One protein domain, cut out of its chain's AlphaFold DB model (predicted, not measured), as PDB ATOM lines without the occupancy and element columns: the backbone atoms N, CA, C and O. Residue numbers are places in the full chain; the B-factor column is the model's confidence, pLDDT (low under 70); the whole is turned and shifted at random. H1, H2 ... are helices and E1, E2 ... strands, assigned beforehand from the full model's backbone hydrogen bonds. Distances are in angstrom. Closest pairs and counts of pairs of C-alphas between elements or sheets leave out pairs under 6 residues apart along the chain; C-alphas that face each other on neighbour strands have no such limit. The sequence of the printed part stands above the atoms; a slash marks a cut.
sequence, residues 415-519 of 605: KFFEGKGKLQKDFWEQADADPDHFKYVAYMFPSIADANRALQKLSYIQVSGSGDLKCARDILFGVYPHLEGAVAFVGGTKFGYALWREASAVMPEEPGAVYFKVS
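What this domain is: This is residues 415 to 519 of the 605 residues of an uncharacterized protein of Lentisphaerae bacterium (UniProt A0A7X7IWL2). A twisted sheet of four strands, E4, E5, E1 and E6, has helices H3 and H4 packed over one face, both running along the strands. The small hairpin E2 and E3 sits by residue 456 of H3, while H1 and H2 only graze the sheet. The printed part has 105 residues, with four named helices and six named strands in the order H1 H2 E1 H3 E2 E3 E4 E5 H4 E6; the large sheet runs E4 E5 E1 E6, all antiparallel. The class is mixed, helices and strands. The whole is compact, with a radius of gyration of the C-alphas of 12.9 A, and rounded, spanning 34 by 30 by 26 A.

Where its parts are: Start in the large sheet: E5 runs from C-alpha 485 at (312.870, 249.865, 414.373) to 492, 22.9 A. E1 is residues 439 to 445, 20.3 A; E4 is 476 to 482, 18.0 A; E6 is 514 to 518, 11.4 A, ending at C-alpha 518 at (322.959, 253.096, 428.054). H3 is residues 448 to 456, 12.3 A, and H4 497 to 506, 14.1 A. E2, residues 461 to 463, and E3, residues 469 to 471, each measure 6.9 A. Find H1, residues 415 to 418, 4.9 A, from C-alpha 415 at (306.688, 266.588, 422.392); H2, residues 422 to 433, measures 16.3 A.

How they stand to each other: In the sheet, look at the hairpin E4 and E5 for N 478 and O 489, 3.0 A apart; at E5 and E1 for N 441 and O 490, 2.8 A; at E1 and E6 for N 442 and O 517, 2.8 A. These pairs are within hydrogen-bond range. E4 and E6 are the edge strands. H3 and H4 on the same face make two layers, helices on one face of a sheet. H3 lies over E5 at a height over the sheet of 8.3 A; its closest C-alphas there are Ala 451 and Ala 488, 5.0 A. H4 lies over E1 at a height over the sheet of 9.2 A, with the C-alphas of Val 441 and Ser 504 closest, 6.3 A. E5, H4 and E6 form a split strand-helix-strand unit, two strands running the same way with E1 between them, its crossover right-handed. H3 and H4 are close but not clearly touching, the C-alphas of Ala 454 and Val 506 being 7.5 A apart. In the hairpin E2 and E3, N 462 and O 470 are 2.8 A apart. H1 and H2 only just touch, with 3 pairs of C-alphas within 8 A, the closest Phe 416 and Leu 423, 6.3 A. In H2, H3 and H4 every O i to N i+4 pair is within hydrogen-bond range; H1 is too short for one.

The domain as a whole: The two C-alphas farthest apart, Ala 433 and Gly 465, are 37.2 A from each other. The printed part has no cut and no long link. Look for pLDDT under 70 at residues 415 to 424, 426, 430 to 431 and 465 to 467; the mean of the printed part is 79.7.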
ATOM      1  N   LYS A 415     306.209 266.203 423.729       51.19
ATOM      2  CA  LYS A 415     306.688 266.588 422.392       51.19
ATOM      3  C   LYS A 415     307.958 265.844 421.957       51.19
ATOM      4  O   LYS A 415     308.225 265.802 420.759       51.19
ATOM      5  N   PHE A 416     308.722 265.255 422.884       56.41
ATOM      6  CA  PHE A 416     309.928 264.470 422.591       56.41
ATOM      7  C   PHE A 416     309.591 263.127 421.923       56.41
ATOM      8  O   PHE A 416     310.152 262.822 420.872       56.41
ATOM      9  N   PHE A 417     308.605 262.382 422.441       53.28
ATOM     10  CA  PHE A 417     308.147 261.133 421.810       53.28
ATOM     11  C   PHE A 417     307.316 261.348 420.534       53.28
ATOM     12  O   PHE A 417     307.209 260.446 419.705       53.28
ATOM     13  N   GLU A 418     306.768 262.549 420.336       52.91
ATOM     14  CA  GLU A 418     306.030 262.934 419.122       52.91
ATOM     15  C   GLU A 418     306.928 263.584 418.042       52.91
ATOM     16  O   GLU A 418     306.557 263.657 416.864       52.91
ATOM     17  N   GLY A 419     308.113 264.076 418.418       53.12
ATOM     18  CA  GLY A 419     309.017 264.848 417.565       53.12
ATOM     19  C   GLY A 419     309.940 263.984 416.698       53.12
ATOM     20  O   GLY A 419     310.471 262.974 417.143       53.12
ATOM     21  N   LYS A 420     310.190 264.405 415.447       55.59
ATOM     22  CA  LYS A 420     311.151 263.758 414.528       55.59
ATOM     23  C   LYS A 420     312.425 264.591 414.361       55.59
ATOM     24  O   LYS A 420     312.350 265.806 414.165       55.59
ATOM     25  N   GLY A 421     313.584 263.931 414.325       62.97
ATOM     26  CA  GLY A 421     314.852 264.500 413.853       62.97
ATOM     27  C   GLY A 421     315.506 265.479 414.828       62.97
ATOM     28  O   GLY A 421     316.308 265.070 415.657       62.97
ATOM     29  N   LYS A 422     315.188 266.776 414.721       61.06
ATOM     30  CA  LYS A 422     315.892 267.832 415.472       61.06
ATOM     31  C   LYS A 422     315.652 267.741 416.984       61.06
ATOM     32  O   LYS A 422     316.603 267.766 417.740       61.06
ATOM     33  N   LEU A 423     314.406 267.511 417.407       65.06
ATOM     34  CA  LEU A 423     314.064 267.348 418.830       65.06
ATOM     35  C   LEU A 423     314.744 266.136 419.485       65.06
ATOM     36  O   LEU A 423     315.123 266.208 420.646       65.06
ATOM     37  N   GLN A 424     314.886 265.031 418.750       68.69
ATOM     38  CA  GLN A 424     315.557 263.835 419.264       68.69
ATOM     39  C   GLN A 424     317.068 264.065 419.374       68.69
ATOM     40  O   GLN A 424     317.672 263.652 420.356       68.69
ATOM     41  N   LYS A 425     317.665 264.759 418.396       70.12
ATOM     42  CA  LYS A 425     319.082 265.135 418.425       70.12
ATOM     43  C   LYS A 425     319.389 266.093 419.579       70.12
ATOM     44  O   LYS A 425     320.283 265.799 420.360       70.12
ATOM     45  N   ASP A 426     318.601 267.158 419.729       69.06
ATOM     46  CA  ASP A 426     318.767 268.153 420.795       69.06
ATOM     47  C   ASP A 426     318.598 267.510 422.193       69.06
ATOM     48  O   ASP A 426     319.321 267.848 423.125       69.06
ATOM     49  N   PHE A 427     317.692 266.530 422.342       73.88
ATOM     50  CA  PHE A 427     317.540 265.764 423.586       73.88
ATOM     51  C   PHE A 427     318.767 264.910 423.904       73.88
ATOM     52  O   PHE A 427     319.230 264.925 425.038       73.88
ATOM     53  N   TRP A 428     319.295 264.164 422.927       76.69
ATOM     54  CA  TRP A 428     320.482 263.339 423.154       76.69
ATOM     55  C   TRP A 428     321.719 264.196 423.421       76.69
ATOM     56  O   TRP A 428     322.497 263.837 424.290       76.69
ATOM     57  N   GLU A 429     321.861 265.353 422.767       75.12
ATOM     58  CA  GLU A 429     322.911 266.327 423.094       75.12
ATOM     59  C   GLU A 429     322.775 266.849 424.531       75.12
ATOM     60  O   GLU A 429     323.774 267.010 425.224       75.12
ATOM     61  N   GLN A 430     321.547 267.069 425.009       69.81
ATOM     62  CA  GLN A 430     321.297 267.502 426.381       69.81
ATOM     63  C   GLN A 430     321.512 266.381 427.413       69.81
ATOM     64  O   GLN A 430     322.013 266.654 428.500       69.81
ATOM     65  N   ALA A 431     321.158 265.137 427.081       69.94
ATOM     66  CA  ALA A 431     321.409 263.965 427.919       69.94
ATOM     67  C   ALA A 431     322.908 263.629 427.994       69.94
ATOM     68  O   ALA A 431     323.408 263.306 429.066       69.94
ATOM     69  N   ASP A 432     323.631 263.768 426.877       72.69
ATOM     70  CA  ASP A 432     325.080 263.550 426.802       72.69
ATOM     71  C   ASP A 432     325.865 264.700 427.492       72.69
ATOM     72  O   ASP A 432     327.012 264.507 427.893       72.69
ATOM     73  N   ALA A 433     325.265 265.890 427.668       70.19
ATOM     74  CA  ALA A 433     325.890 267.046 428.328       70.19
ATOM     75  C   ALA A 433     325.914 266.978 429.869       70.19
ATOM     76  O   ALA A 433     326.706 267.694 430.480       70.19
ATOM     77  N   ASP A 434     325.069 266.151 430.494       71.19
ATOM     78  CA  ASP A 434     325.013 265.973 431.956       71.19
ATOM     79  C   ASP A 434     324.963 264.479 432.342       71.19
ATOM     80  O   ASP A 434     323.951 263.988 432.858       71.19
ATOM     81  N   PRO A 435     326.048 263.724 432.073       71.75
ATOM     82  CA  PRO A 435     326.083 262.277 432.281       71.75
ATOM     83  C   PRO A 435     326.050 261.875 433.762       71.75
ATOM     84  O   PRO A 435     325.765 260.715 434.072       71.75
ATOM     85  N   ASP A 436     326.349 262.803 434.674       71.81
ATOM     86  CA  ASP A 436     326.413 262.541 436.111       71.81
ATOM     87  C   ASP A 436     325.030 262.622 436.765       71.81
ATOM     88  O   ASP A 436     324.703 261.762 437.583       71.81
ATOM     89  N   HIS A 437     324.184 263.575 436.355       74.88
ATOM     90  CA  HIS A 437     322.859 263.766 436.958       74.88
ATOM     91  C   HIS A 437     321.710 263.171 436.140       74.88
ATOM     92  O   HIS A 437     320.642 262.931 436.702       74.88
ATOM     93  N   PHE A 438     321.879 262.935 434.835       83.00
ATOM     94  CA  PHE A 438     320.838 262.354 433.987       83.00
ATOM     95  C   PHE A 438     321.216 260.940 433.533       83.00
ATOM     96  O   PHE A 438     322.044 260.746 432.644       83.00
ATOM     97  N   LYS A 439     320.577 259.931 434.132       86.88
ATOM     98  CA  LYS A 439     320.844 258.514 433.847       86.88
ATOM     99  C   LYS A 439     319.762 257.935 432.944       86.88
ATOM    100  O   LYS A 439     318.604 258.349 433.021       86.88
ATOM    101  N   TYR A 440     320.123 257.000 432.067       88.81
ATOM    102  CA  TYR A 440     319.193 256.429 431.091       88.81
ATOM    103  C   TYR A 440     319.604 255.038 430.592       88.81
ATOM    104  O   TYR A 440     320.778 254.679 430.549       88.81
ATOM    105  N   VAL A 441     318.613 254.272 430.148       90.25
ATOM    106  CA  VAL A 441     318.741 252.975 429.483       90.25
ATOM    107  C   VAL A 441     317.850 252.996 428.244       90.25
ATOM    108  O   VAL A 441     316.645 253.241 428.336       90.25
ATOM    109  N   ALA A 442     318.443 252.746 427.078       91.00
ATOM    110  CA  ALA A 442     317.724 252.673 425.818       91.00
ATOM    111  C   ALA A 442     318.198 251.501 424.953       91.00
ATOM    112  O   ALA A 442     319.393 251.353 424.670       91.00
ATOM    113  N   TYR A 443     317.232 250.715 424.483       92.00
ATOM    114  CA  TYR A 443     317.429 249.577 423.584       92.00
ATOM    115  C   TYR A 443     316.506 249.696 422.373       92.00
ATOM    116  O   TYR A 443     315.382 250.193 422.471       92.00
ATOM    117  N   MET A 444     316.996 249.253 421.221       90.69
ATOM    118  CA  MET A 444     316.247 249.237 419.973       90.69
ATOM    119  C   MET A 444     315.618 247.864 419.748       90.69
ATOM    120  O   MET A 444     316.244 246.836 419.978       90.69
ATOM    121  N   PHE A 445     314.385 247.865 419.260       90.62
ATOM    122  CA  PHE A 445     313.573 246.689 418.994       90.62
ATOM    123  C   PHE A 445     313.036 246.715 417.561       90.62
ATOM    124  O   PHE A 445     312.883 247.798 416.988       90.62
ATOM    125  N   PRO A 446     312.672 245.556 416.980       88.12
ATOM    126  CA  PRO A 446     312.186 245.484 415.602       88.12
ATOM    127  C   PRO A 446     310.863 246.229 415.382       88.12
ATOM    128  O   PRO A 446     310.597 246.719 414.285       88.12
ATOM    129  N   SER A 447     310.021 246.325 416.415       85.94
ATOM    130  CA  SER A 447     308.719 246.983 416.334       85.94
ATOM    131  C   SER A 447     308.379 247.788 417.590       85.94
ATOM    132  O   SER A 447     308.885 247.532 418.683       85.94
ATOM    133  N   ILE A 448     307.456 248.747 417.445       83.38
ATOM    134  CA  ILE A 448     306.903 249.522 418.573       83.38
ATOM    135  C   ILE A 448     306.219 248.593 419.589       83.38
ATOM    136  O   ILE A 448     306.257 248.853 420.789       83.38
ATOM    137  N   ALA A 449     305.606 247.499 419.125       84.62
ATOM    138  CA  ALA A 449     304.950 246.530 419.996       84.62
ATOM    139  C   ALA A 449     305.960 245.773 420.872       84.62
ATOM    140  O   ALA A 449     305.696 245.564 422.055       84.62
ATOM    141  N   ASP A 450     307.117 245.411 420.318       85.56
ATOM    142  CA  ASP A 450     308.183 244.721 421.054       85.56
ATOM    143  C   ASP A 450     308.864 245.666 422.052       85.56
ATOM    144  O   ASP A 450     309.054 245.305 423.210       85.56
ATOM    145  N   ALA A 451     309.102 246.922 421.659       84.69
ATOM    146  CA  ALA A 451     309.598 247.960 422.563       84.69
ATOM    147  C   ALA A 451     308.633 248.234 423.736       84.69
ATOM    148  O   ALA A 451     309.059 248.354 424.884       84.69
ATOM    149  N   ASN A 452     307.322 248.290 423.476       86.38
ATOM    150  CA  ASN A 452     306.319 248.433 424.535       86.38
ATOM    151  C   ASN A 452     306.279 247.208 425.454       86.38
ATOM    152  O   ASN A 452     306.129 247.363 426.663       86.38
ATOM    153  N   ARG A 453     306.435 245.998 424.905       86.25
ATOM    154  CA  ARG A 453     306.498 244.763 425.695       86.25
ATOM    155  C   ARG A 453     307.711 244.751 426.623       86.25
ATOM    156  O   ARG A 453     307.554 244.395 427.784       86.25
ATOM    157  N   ALA A 454     308.871 245.197 426.140       87.31
ATOM    158  CA  ALA A 454     310.074 245.343 426.955       87.31
ATOM    159  C   ALA A 454     309.846 246.294 428.140       87.31
ATOM    160  O   ALA A 454     310.188 245.962 429.271       87.31
ATOM    161  N   LEU A 455     309.198 247.443 427.906       86.81
ATOM    162  CA  LEU A 455     308.854 248.387 428.977       86.81
ATOM    163  C   LEU A 455     307.864 247.797 429.988       86.81
ATOM    164  O   LEU A 455     308.015 248.027 431.180       86.81
ATOM    165  N   GLN A 456     306.874 247.021 429.542       87.19
ATOM    166  CA  GLN A 456     305.885 246.391 430.429       87.19
ATOM    167  C   GLN A 456     306.479 245.346 431.378       87.19
ATOM    168  O   GLN A 456     305.835 245.000 432.366       87.19
ATOM    169  N   LYS A 457     307.670 244.817 431.081       87.12
ATOM    170  CA  LYS A 457     308.358 243.867 431.963       87.12
ATOM    171  C   LYS A 457     309.062 244.533 433.140       87.12
ATOM    172  O   LYS A 457     309.442 243.828 434.067       87.12
ATOM    173  N   LEU A 458     309.234 245.853 433.105       86.00
ATOM    174  CA  LEU A 458     309.828 246.601 434.206       86.00
ATOM    175  C   LEU A 458     308.802 246.756 435.330       86.00
ATOM    176  O   LEU A 458     307.687 247.226 435.102       86.00
ATOM    177  N   SER A 459     309.202 246.415 436.549       83.00
ATOM    178  CA  SER A 459     308.378 246.395 437.763       83.00
ATOM    179  C   SER A 459     307.665 247.724 438.038       83.00
ATOM    180  O   SER A 459     306.544 247.764 438.552       83.00
ATOM    181  N   TYR A 460     308.298 248.831 437.655       83.31
ATOM    182  CA  TYR A 460     307.824 250.191 437.880       83.31
ATOM    183  C   TYR A 460     306.959 250.751 436.739       83.31
ATOM    184  O   TYR A 460     306.471 251.881 436.854       83.31
ATOM    185  N   ILE A 461     306.732 250.000 435.654       85.31
ATOM    186  CA  ILE A 461     305.860 250.393 434.537       85.31
ATOM    187  C   ILE A 461     304.580 249.550 434.561       85.31
ATOM    188  O   ILE A 461     304.596 248.334 434.423       85.31
ATOM    189  N   GLN A 462     303.438 250.218 434.695       81.75
ATOM    190  CA  GLN A 462     302.113 249.606 434.737       81.75
ATOM    191  C   GLN A 462     301.313 249.938 433.475       81.75
ATOM    192  O   GLN A 462     301.394 251.041 432.935       81.75
ATOM    193  N   VAL A 463     300.481 249.001 433.026       78.81
ATOM    194  CA  VAL A 463     299.533 249.233 431.927       78.81
ATOM    195  C   VAL A 463     298.209 249.703 432.516       78.81
ATOM    196  O   VAL A 463     297.597 249.016 433.332       78.81
ATOM    197  N   SER A 464     297.752 250.888 432.122       72.44
ATOM    198  CA  SER A 464     296.432 251.378 432.516       72.44
ATOM    199  C   SER A 464     295.312 250.668 431.750       72.44
ATOM    200  O   SER A 464     295.532 250.134 430.667       72.44
ATOM    201  N   GLY A 465     294.082 250.697 432.275       55.06
ATOM    202  CA  GLY A 465     292.922 250.065 431.625       55.06
ATOM    203  C   GLY A 465     292.586 250.587 430.216       55.06
ATOM    204  O   GLY A 465     291.825 249.934 429.510       55.06
ATOM    205  N   SER A 466     293.153 251.725 429.789       61.94
ATOM    206  CA  SER A 466     293.065 252.262 428.418       61.94
ATOM    207  C   SER A 466     294.163 251.752 427.472       61.94
ATOM    208  O   SER A 466     294.134 252.079 426.290       61.94
ATOM    209  N   GLY A 467     295.122 250.960 427.963       63.97
ATOM    210  CA  GLY A 467     296.280 250.480 427.200       63.97
ATOM    211  C   GLY A 467     297.509 251.397 427.256       63.97
ATOM    212  O   GLY A 467     298.556 251.030 426.728       63.97
ATOM    213  N   ASP A 468     297.420 252.553 427.924       72.50
ATOM    214  CA  ASP A 468     298.550 253.477 428.070       72.50
ATOM    215  C   ASP A 468     299.499 253.027 429.187       72.50
ATOM    216  O   ASP A 468     299.048 252.637 430.271       72.50
ATOM    217  N   LEU A 469     300.808 253.144 428.947       78.12
ATOM    218  CA  LEU A 469     301.846 252.899 429.948       78.12
ATOM    219  C   LEU A 469     301.872 254.037 430.980       78.12
ATOM    220  O   LEU A 469     301.887 255.217 430.628       78.12
ATOM    221  N   LYS A 470     301.909 253.686 432.264       79.62
ATOM    222  CA  LYS A 470     302.031 254.610 433.394       79.62
ATOM    223  C   LYS A 470     303.167 254.160 434.299       79.62
ATOM    224  O   LYS A 470     303.257 252.987 434.633       79.62
ATOM    225  N   CYS A 471     303.988 255.098 434.748       79.88
ATOM    226  CA  CYS A 471     304.965 254.858 435.802       79.88
ATOM    227  C   CYS A 471     304.529 255.625 437.050       79.88
ATOM    228  O   CYS A 471     304.116 256.780 436.953       79.88
ATOM    229  N   ALA A 472     304.594 254.977 438.212       72.69
ATOM    230  CA  ALA A 472     304.338 255.634 439.494       72.69
ATOM    231  C   ALA A 472     305.521 256.511 439.946       72.69
ATOM    232  O   ALA A 472     305.360 257.367 440.814       72.69
ATOM    233  N   ARG A 473     306.709 256.291 439.368       76.62
ATOM    234  CA  ARG A 473     307.943 257.012 439.684       76.62
ATOM    235  C   ARG A 473     308.097 258.238 438.784       76.62
ATOM    236  O   ARG A 473     307.652 258.247 437.640       76.62
ATOM    237  N   ASP A 474     308.755 259.265 439.315       78.12
ATOM    238  CA  ASP A 474     309.050 260.526 438.623       78.12
ATOM    239  C   ASP A 474     310.259 260.360 437.684       78.12
ATOM    240  O   ASP A 474     311.323 260.944 437.882       78.12
ATOM    241  N   ILE A 475     310.099 259.464 436.706       83.00
ATOM    242  CA  ILE A 475     311.094 259.116 435.692       83.00
ATOM    243  C   ILE A 475     310.495 259.258 434.294       83.00
ATOM    244  O   ILE A 475     309.283 259.218 434.076       83.00
ATOM    245  N   LEU A 476     311.379 259.418 433.327       82.00
ATOM    246  CA  LEU A 476     311.078 259.607 431.924       82.00
ATOM    247  C   LEU A 476     311.086 258.249 431.222       82.00
ATOM    248  O   LEU A 476     312.081 257.538 431.273       82.00
ATOM    249  N   PHE A 477     309.994 257.878 430.555       86.12
ATOM    250  CA  PHE A 477     309.895 256.601 429.844       86.12
ATOM    251  C   PHE A 477     309.019 256.717 428.596       86.12
ATOM    252  O   PHE A 477     308.113 257.550 428.545       86.12
ATOM    253  N   GLY A 478     309.281 255.881 427.590       83.19
ATOM    254  CA  GLY A 478     308.443 255.786 426.396       83.19
ATOM    255  C   GLY A 478     309.121 255.096 425.217       83.19
ATOM    256  O   GLY A 478     310.271 254.668 425.298       83.19
ATOM    257  N   VAL A 479     308.383 254.993 424.113       83.00
ATOM    258  CA  VAL A 479     308.852 254.390 422.859       83.00
ATOM    259  C   VAL A 479     308.785 255.422 421.747       83.00
ATOM    260  O   VAL A 479     307.774 256.108 421.600       83.00
ATOM    261  N   TYR A 480     309.832 255.506 420.928       79.06
ATOM    262  CA  TYR A 480     309.815 256.318 419.713       79.06
ATOM    263  C   TYR A 480     310.297 255.529 418.486       79.06
ATOM    264  O   TYR A 480     311.132 254.630 418.607       79.06
ATOM    265  N   PRO A 481     309.785 255.849 417.283       77.56
ATOM    266  CA  PRO A 481     310.226 255.205 416.051       77.56
ATOM    267  C   PRO A 481     311.639 255.662 415.660       77.56
ATOM    268  O   PRO A 481     311.932 256.861 415.658       77.56
ATOM    269  N   HIS A 482     312.487 254.710 415.272       78.56
ATOM    270  CA  HIS A 482     313.844 254.915 414.761       78.56
ATOM    271  C   HIS A 482     313.966 254.316 413.347       78.56
ATOM    272  O   HIS A 482     313.102 253.554 412.921       78.56
ATOM    273  N   LEU A 483     315.002 254.669 412.577       73.00
ATOM    274  CA  LEU A 483     315.124 254.245 411.167       73.00
ATOM    275  C   LEU A 483     315.128 252.716 410.985       73.00
ATOM    276  O   LEU A 483     314.650 252.224 409.967       73.00
ATOM    277  N   GLU A 484     315.631 251.990 411.981       76.19
ATOM    278  CA  GLU A 484     315.818 250.534 411.962       76.19
ATOM    279  C   GLU A 484     314.824 249.783 412.871       76.19
ATOM    280  O   GLU A 484     314.944 248.574 413.045       76.19
ATOM    281  N   GLY A 485     313.833 250.475 413.452       84.00
ATOM    282  CA  GLY A 485     312.870 249.865 414.373       84.00
ATOM    283  C   GLY A 485     312.215 250.864 415.329       84.00
ATOM    284  O   GLY A 485     311.774 251.944 414.935       84.00
ATOM    285  N   ALA A 486     312.143 250.517 416.610       85.31
ATOM    286  CA  ALA A 486     311.631 251.377 417.672       85.31
ATOM    287  C   ALA A 486     312.546 251.319 418.894       85.31
ATOM    288  O   ALA A 486     312.991 250.245 419.278       85.31
ATOM    289  N   VAL A 487     312.821 252.461 419.517       86.94
ATOM    290  CA  VAL A 487     313.663 252.522 420.716       86.94
ATOM    291  C   VAL A 487     312.770 252.611 421.942       86.94
ATOM    292  O   VAL A 487     311.943 253.520 422.032       86.94
ATOM    293  N   ALA A 488     312.941 251.672 422.872       88.25
ATOM    294  CA  ALA A 488     312.414 251.783 424.224       88.25
ATOM    295  C   ALA A 488     313.406 252.586 425.064       88.25
ATOM    296  O   ALA A 488     314.602 252.295 425.052       88.25
ATOM    297  N   PHE A 489     312.912 253.590 425.778       88.56
ATOM    298  CA  PHE A 489     313.718 254.485 426.596       88.56
ATOM    299  C   PHE A 489     313.163 254.550 428.017       88.56
ATOM    300  O   PHE A 489     311.951 254.691 428.206       88.56
ATOM    301  N   VAL A 490     314.066 254.528 428.996       88.94
ATOM    302  CA  VAL A 490     313.809 254.909 430.388       88.94
ATOM    303  C   VAL A 490     314.984 255.741 430.888       88.94
ATOM    304  O   VAL A 490     316.130 255.419 430.594       88.94
ATOM    305  N   GLY A 491     314.737 256.788 431.657       87.12
ATOM    306  CA  GLY A 491     315.794 257.592 432.254       87.12
ATOM    307  C   GLY A 491     315.250 258.742 433.080       87.12
ATOM    308  O   GLY A 491     314.054 258.826 433.335       87.12
ATOM    309  N   GLY A 492     316.113 259.648 433.509       82.38
ATOM    310  CA  GLY A 492     315.716 260.816 434.288       82.38
ATOM    311  C   GLY A 492     316.743 261.197 435.342       82.38
ATOM    312  O   GLY A 492     317.729 260.500 435.561       82.38
ATOM    313  N   THR A 493     316.474 262.303 436.030       80.44
ATOM    314  CA  THR A 493     317.313 262.774 437.143       80.44
ATOM    315  C   THR A 493     317.059 262.027 438.449       80.44
ATOM    316  O   THR A 493     317.898 262.037 439.337       80.44
ATOM    317  N   LYS A 494     315.903 261.366 438.576       79.88
ATOM    318  CA  LYS A 494     315.550 260.488 439.705       79.88
ATOM    319  C   LYS A 494     315.651 259.005 439.336       79.88
ATOM    320  O   LYS A 494     314.944 258.169 439.891       79.88
ATOM    321  N   PHE A 495     316.479 258.684 438.343       84.12
ATOM    322  CA  PHE A 495     316.694 257.318 437.879       84.12
ATOM    323  C   PHE A 495     317.884 256.699 438.626       84.12
ATOM    324  O   PHE A 495     319.021 256.771 438.166       84.12
ATOM    325  N   GLY A 496     317.599 256.168 439.819       81.62
ATOM    326  CA  GLY A 496     318.591 255.572 440.725       81.62
ATOM    327  C   GLY A 496     319.074 254.181 440.305       81.62
ATOM    328  O   GLY A 496     318.607 253.611 439.312       81.62
ATOM    329  N   TYR A 497     320.003 253.623 441.086       83.88
ATOM    330  CA  TYR A 497     320.706 252.373 440.780       83.88
ATOM    331  C   TYR A 497     319.765 251.186 440.524       83.88
ATOM    332  O   TYR A 497     319.899 250.522 439.497       83.88
ATOM    333  N   ALA A 498     318.786 250.936 441.398       81.88
ATOM    334  CA  ALA A 498     317.904 249.768 441.288       81.88
ATOM    335  C   ALA A 498     317.096 249.756 439.979       81.88
ATOM    336  O   ALA A 498     317.026 248.740 439.285       81.88
ATOM    337  N   LEU A 499     316.548 250.919 439.607       86.31
ATOM    338  CA  LEU A 499     315.767 251.103 438.382       86.31
ATOM    339  C   LEU A 499     316.653 250.975 437.138       86.31
ATOM    340  O   LEU A 499     316.276 250.322 436.162       86.31
ATOM    341  N   TRP A 500     317.849 251.572 437.179       88.75
ATOM    342  CA  TRP A 500     318.831 251.468 436.102       88.75
ATOM    343  C   TRP A 500     319.281 250.022 435.895       88.75
ATOM    344  O   TRP A 500     319.295 249.533 434.761       88.75
ATOM    345  N   ARG A 501     319.574 249.309 436.987       86.75
ATOM    346  CA  ARG A 501     320.025 247.919 436.952       86.75
ATOM    347  C   ARG A 501     318.942 247.009 436.392       86.75
ATOM    348  O   ARG A 501     319.237 246.236 435.483       86.75
ATOM    349  N   GLU A 502     317.700 247.163 436.850       85.69
ATOM    350  CA  GLU A 502     316.557 246.410 436.330       85.69
ATOM    351  C   GLU A 502     316.368 246.628 434.826       85.69
ATOM    352  O   GLU A 502     316.330 245.661 434.068       85.69
ATOM    353  N   ALA A 503     316.338 247.882 434.365       88.06
ATOM    354  CA  ALA A 503     316.199 248.178 432.940       88.06
ATOM    355  C   ALA A 503     317.349 247.597 432.107       88.06
ATOM    356  O   ALA A 503     317.109 247.001 431.055       88.06
ATOM    357  N   SER A 504     318.590 247.737 432.585       89.06
ATOM    358  CA  SER A 504     319.785 247.229 431.902       89.06
ATOM    359  C   SER A 504     319.841 245.700 431.830       89.06
ATOM    360  O   SER A 504     320.488 245.169 430.933       89.06
ATOM    361  N   ALA A 505     319.173 244.997 432.748       86.50
ATOM    362  CA  ALA A 505     319.134 243.540 432.796       86.50
ATOM    363  C   ALA A 505     317.927 242.962 432.041       86.50
ATOM    364  O   ALA A 505     318.065 241.970 431.339       86.50
ATOM    365  N   VAL A 506     316.748 243.584 432.152       87.56
ATOM    366  CA  VAL A 506     315.489 243.048 431.604       87.56
ATOM    367  C   VAL A 506     315.316 243.362 430.116       87.56
ATOM    368  O   VAL A 506     314.860 242.509 429.359       87.56
ATOM    369  N   MET A 507     315.679 244.566 429.663       88.00
ATOM    370  CA  MET A 507     315.515 244.955 428.256       88.00
ATOM    371  C   MET A 507     316.330 244.137 427.244       88.00
ATOM    372  O   MET A 507     315.769 243.813 426.198       88.00
ATOM    373  N   PRO A 508     317.618 243.807 427.478       89.06
ATOM    374  CA  PRO A 508     318.391 243.028 426.509       89.06
ATOM    375  C   PRO A 508     317.941 241.566 426.386       89.06
ATOM    376  O   PRO A 508     318.234 240.940 425.371       89.06
ATOM    377  N   GLU A 509     317.228 241.027 427.378       87.25
ATOM    378  CA  GLU A 509     316.692 239.657 427.345       87.25
ATOM    379  C   GLU A 509     315.489 239.516 426.396       87.25
ATOM    380  O   GLU A 509     315.097 238.406 426.026       87.25
ATOM    381  N   GLU A 510     314.891 240.633 425.964       86.62
ATOM    382  CA  GLU A 510     313.792 240.593 425.009       86.62
ATOM    383  C   GLU A 510     314.266 240.187 423.597       86.62
ATOM    384  O   GLU A 510     315.256 240.716 423.078       86.62
ATOM    385  N   PRO A 511     313.531 239.293 422.904       82.56
ATOM    386  CA  PRO A 511     313.895 238.860 421.560       82.56
ATOM    387  C   PRO A 511     314.011 240.026 420.572       82.56
ATOM    388  O   PRO A 511     313.058 240.770 420.343       82.56
ATOM    389  N   GLY A 512     315.175 240.141 419.930       82.94
ATOM    390  CA  GLY A 512     315.444 241.193 418.949       82.94
ATOM    391  C   GLY A 512     315.903 242.523 419.551       82.94
ATOM    392  O   GLY A 512     315.986 243.498 418.807       82.94
ATOM    393  N   ALA A 513     316.213 242.571 420.852       88.31
ATOM    394  CA  ALA A 513     316.860 243.723 421.468       88.31
ATOM    395  C   ALA A 513     318.245 243.977 420.847       88.31
ATOM    396  O   ALA A 513     319.103 243.096 420.786       88.31
ATOM    397  N   VAL A 514     318.475 245.212 420.414       88.94
ATOM    398  CA  VAL A 514     319.760 245.708 419.923       88.94
ATOM    399  C   VAL A 514     320.197 246.849 420.829       88.94
ATOM    400  O   VAL A 514     319.412 247.744 421.151       88.94
ATOM    401  N   TYR A 515     321.459 246.818 421.253       89.00
ATOM    402  CA  TYR A 515     322.044 247.894 422.046       89.00
ATOM    403  C   TYR A 515     321.911 249.235 421.312       89.00
ATOM    404  O   TYR A 515     322.286 249.340 420.143       89.00
ATOM    405  N   PHE A 516     321.389 250.256 421.997       86.38
ATOM    406  CA  PHE A 516     321.255 251.601 421.440       86.38
ATOM    407  C   PHE A 516     322.106 252.607 422.217       86.38
ATOM    408  O   PHE A 516     323.144 253.044 421.723       86.38
ATOM    409  N   LYS A 517     321.696 252.958 423.439       86.38
ATOM    410  CA  LYS A 517     322.441 253.865 424.321       86.38
ATOM    411  C   LYS A 517     322.109 253.564 425.783       86.38
ATOM    412  O   LYS A 517     320.953 253.666 426.179       86.38
ATOM    413  N   VAL A 518     323.115 253.270 426.600       86.81
ATOM    414  CA  VAL A 518     322.959 253.096 428.054       86.81
ATOM    415  C   VAL A 518     323.962 254.005 428.761       86.81
ATOM    416  O   VAL A 518     325.128 254.045 428.370       86.81
ATOM    417  N   SER A 519     323.506 254.784 429.745       85.12
ATOM    418  CA  SER A 519     324.373 255.659 430.539       85.12
ATOM    419  C   SER A 519     325.313 254.840 431.421       85.12
ATOM    420  O   SER A 519     325.066 253.663 431.682       85.12
TER     421      SER A 519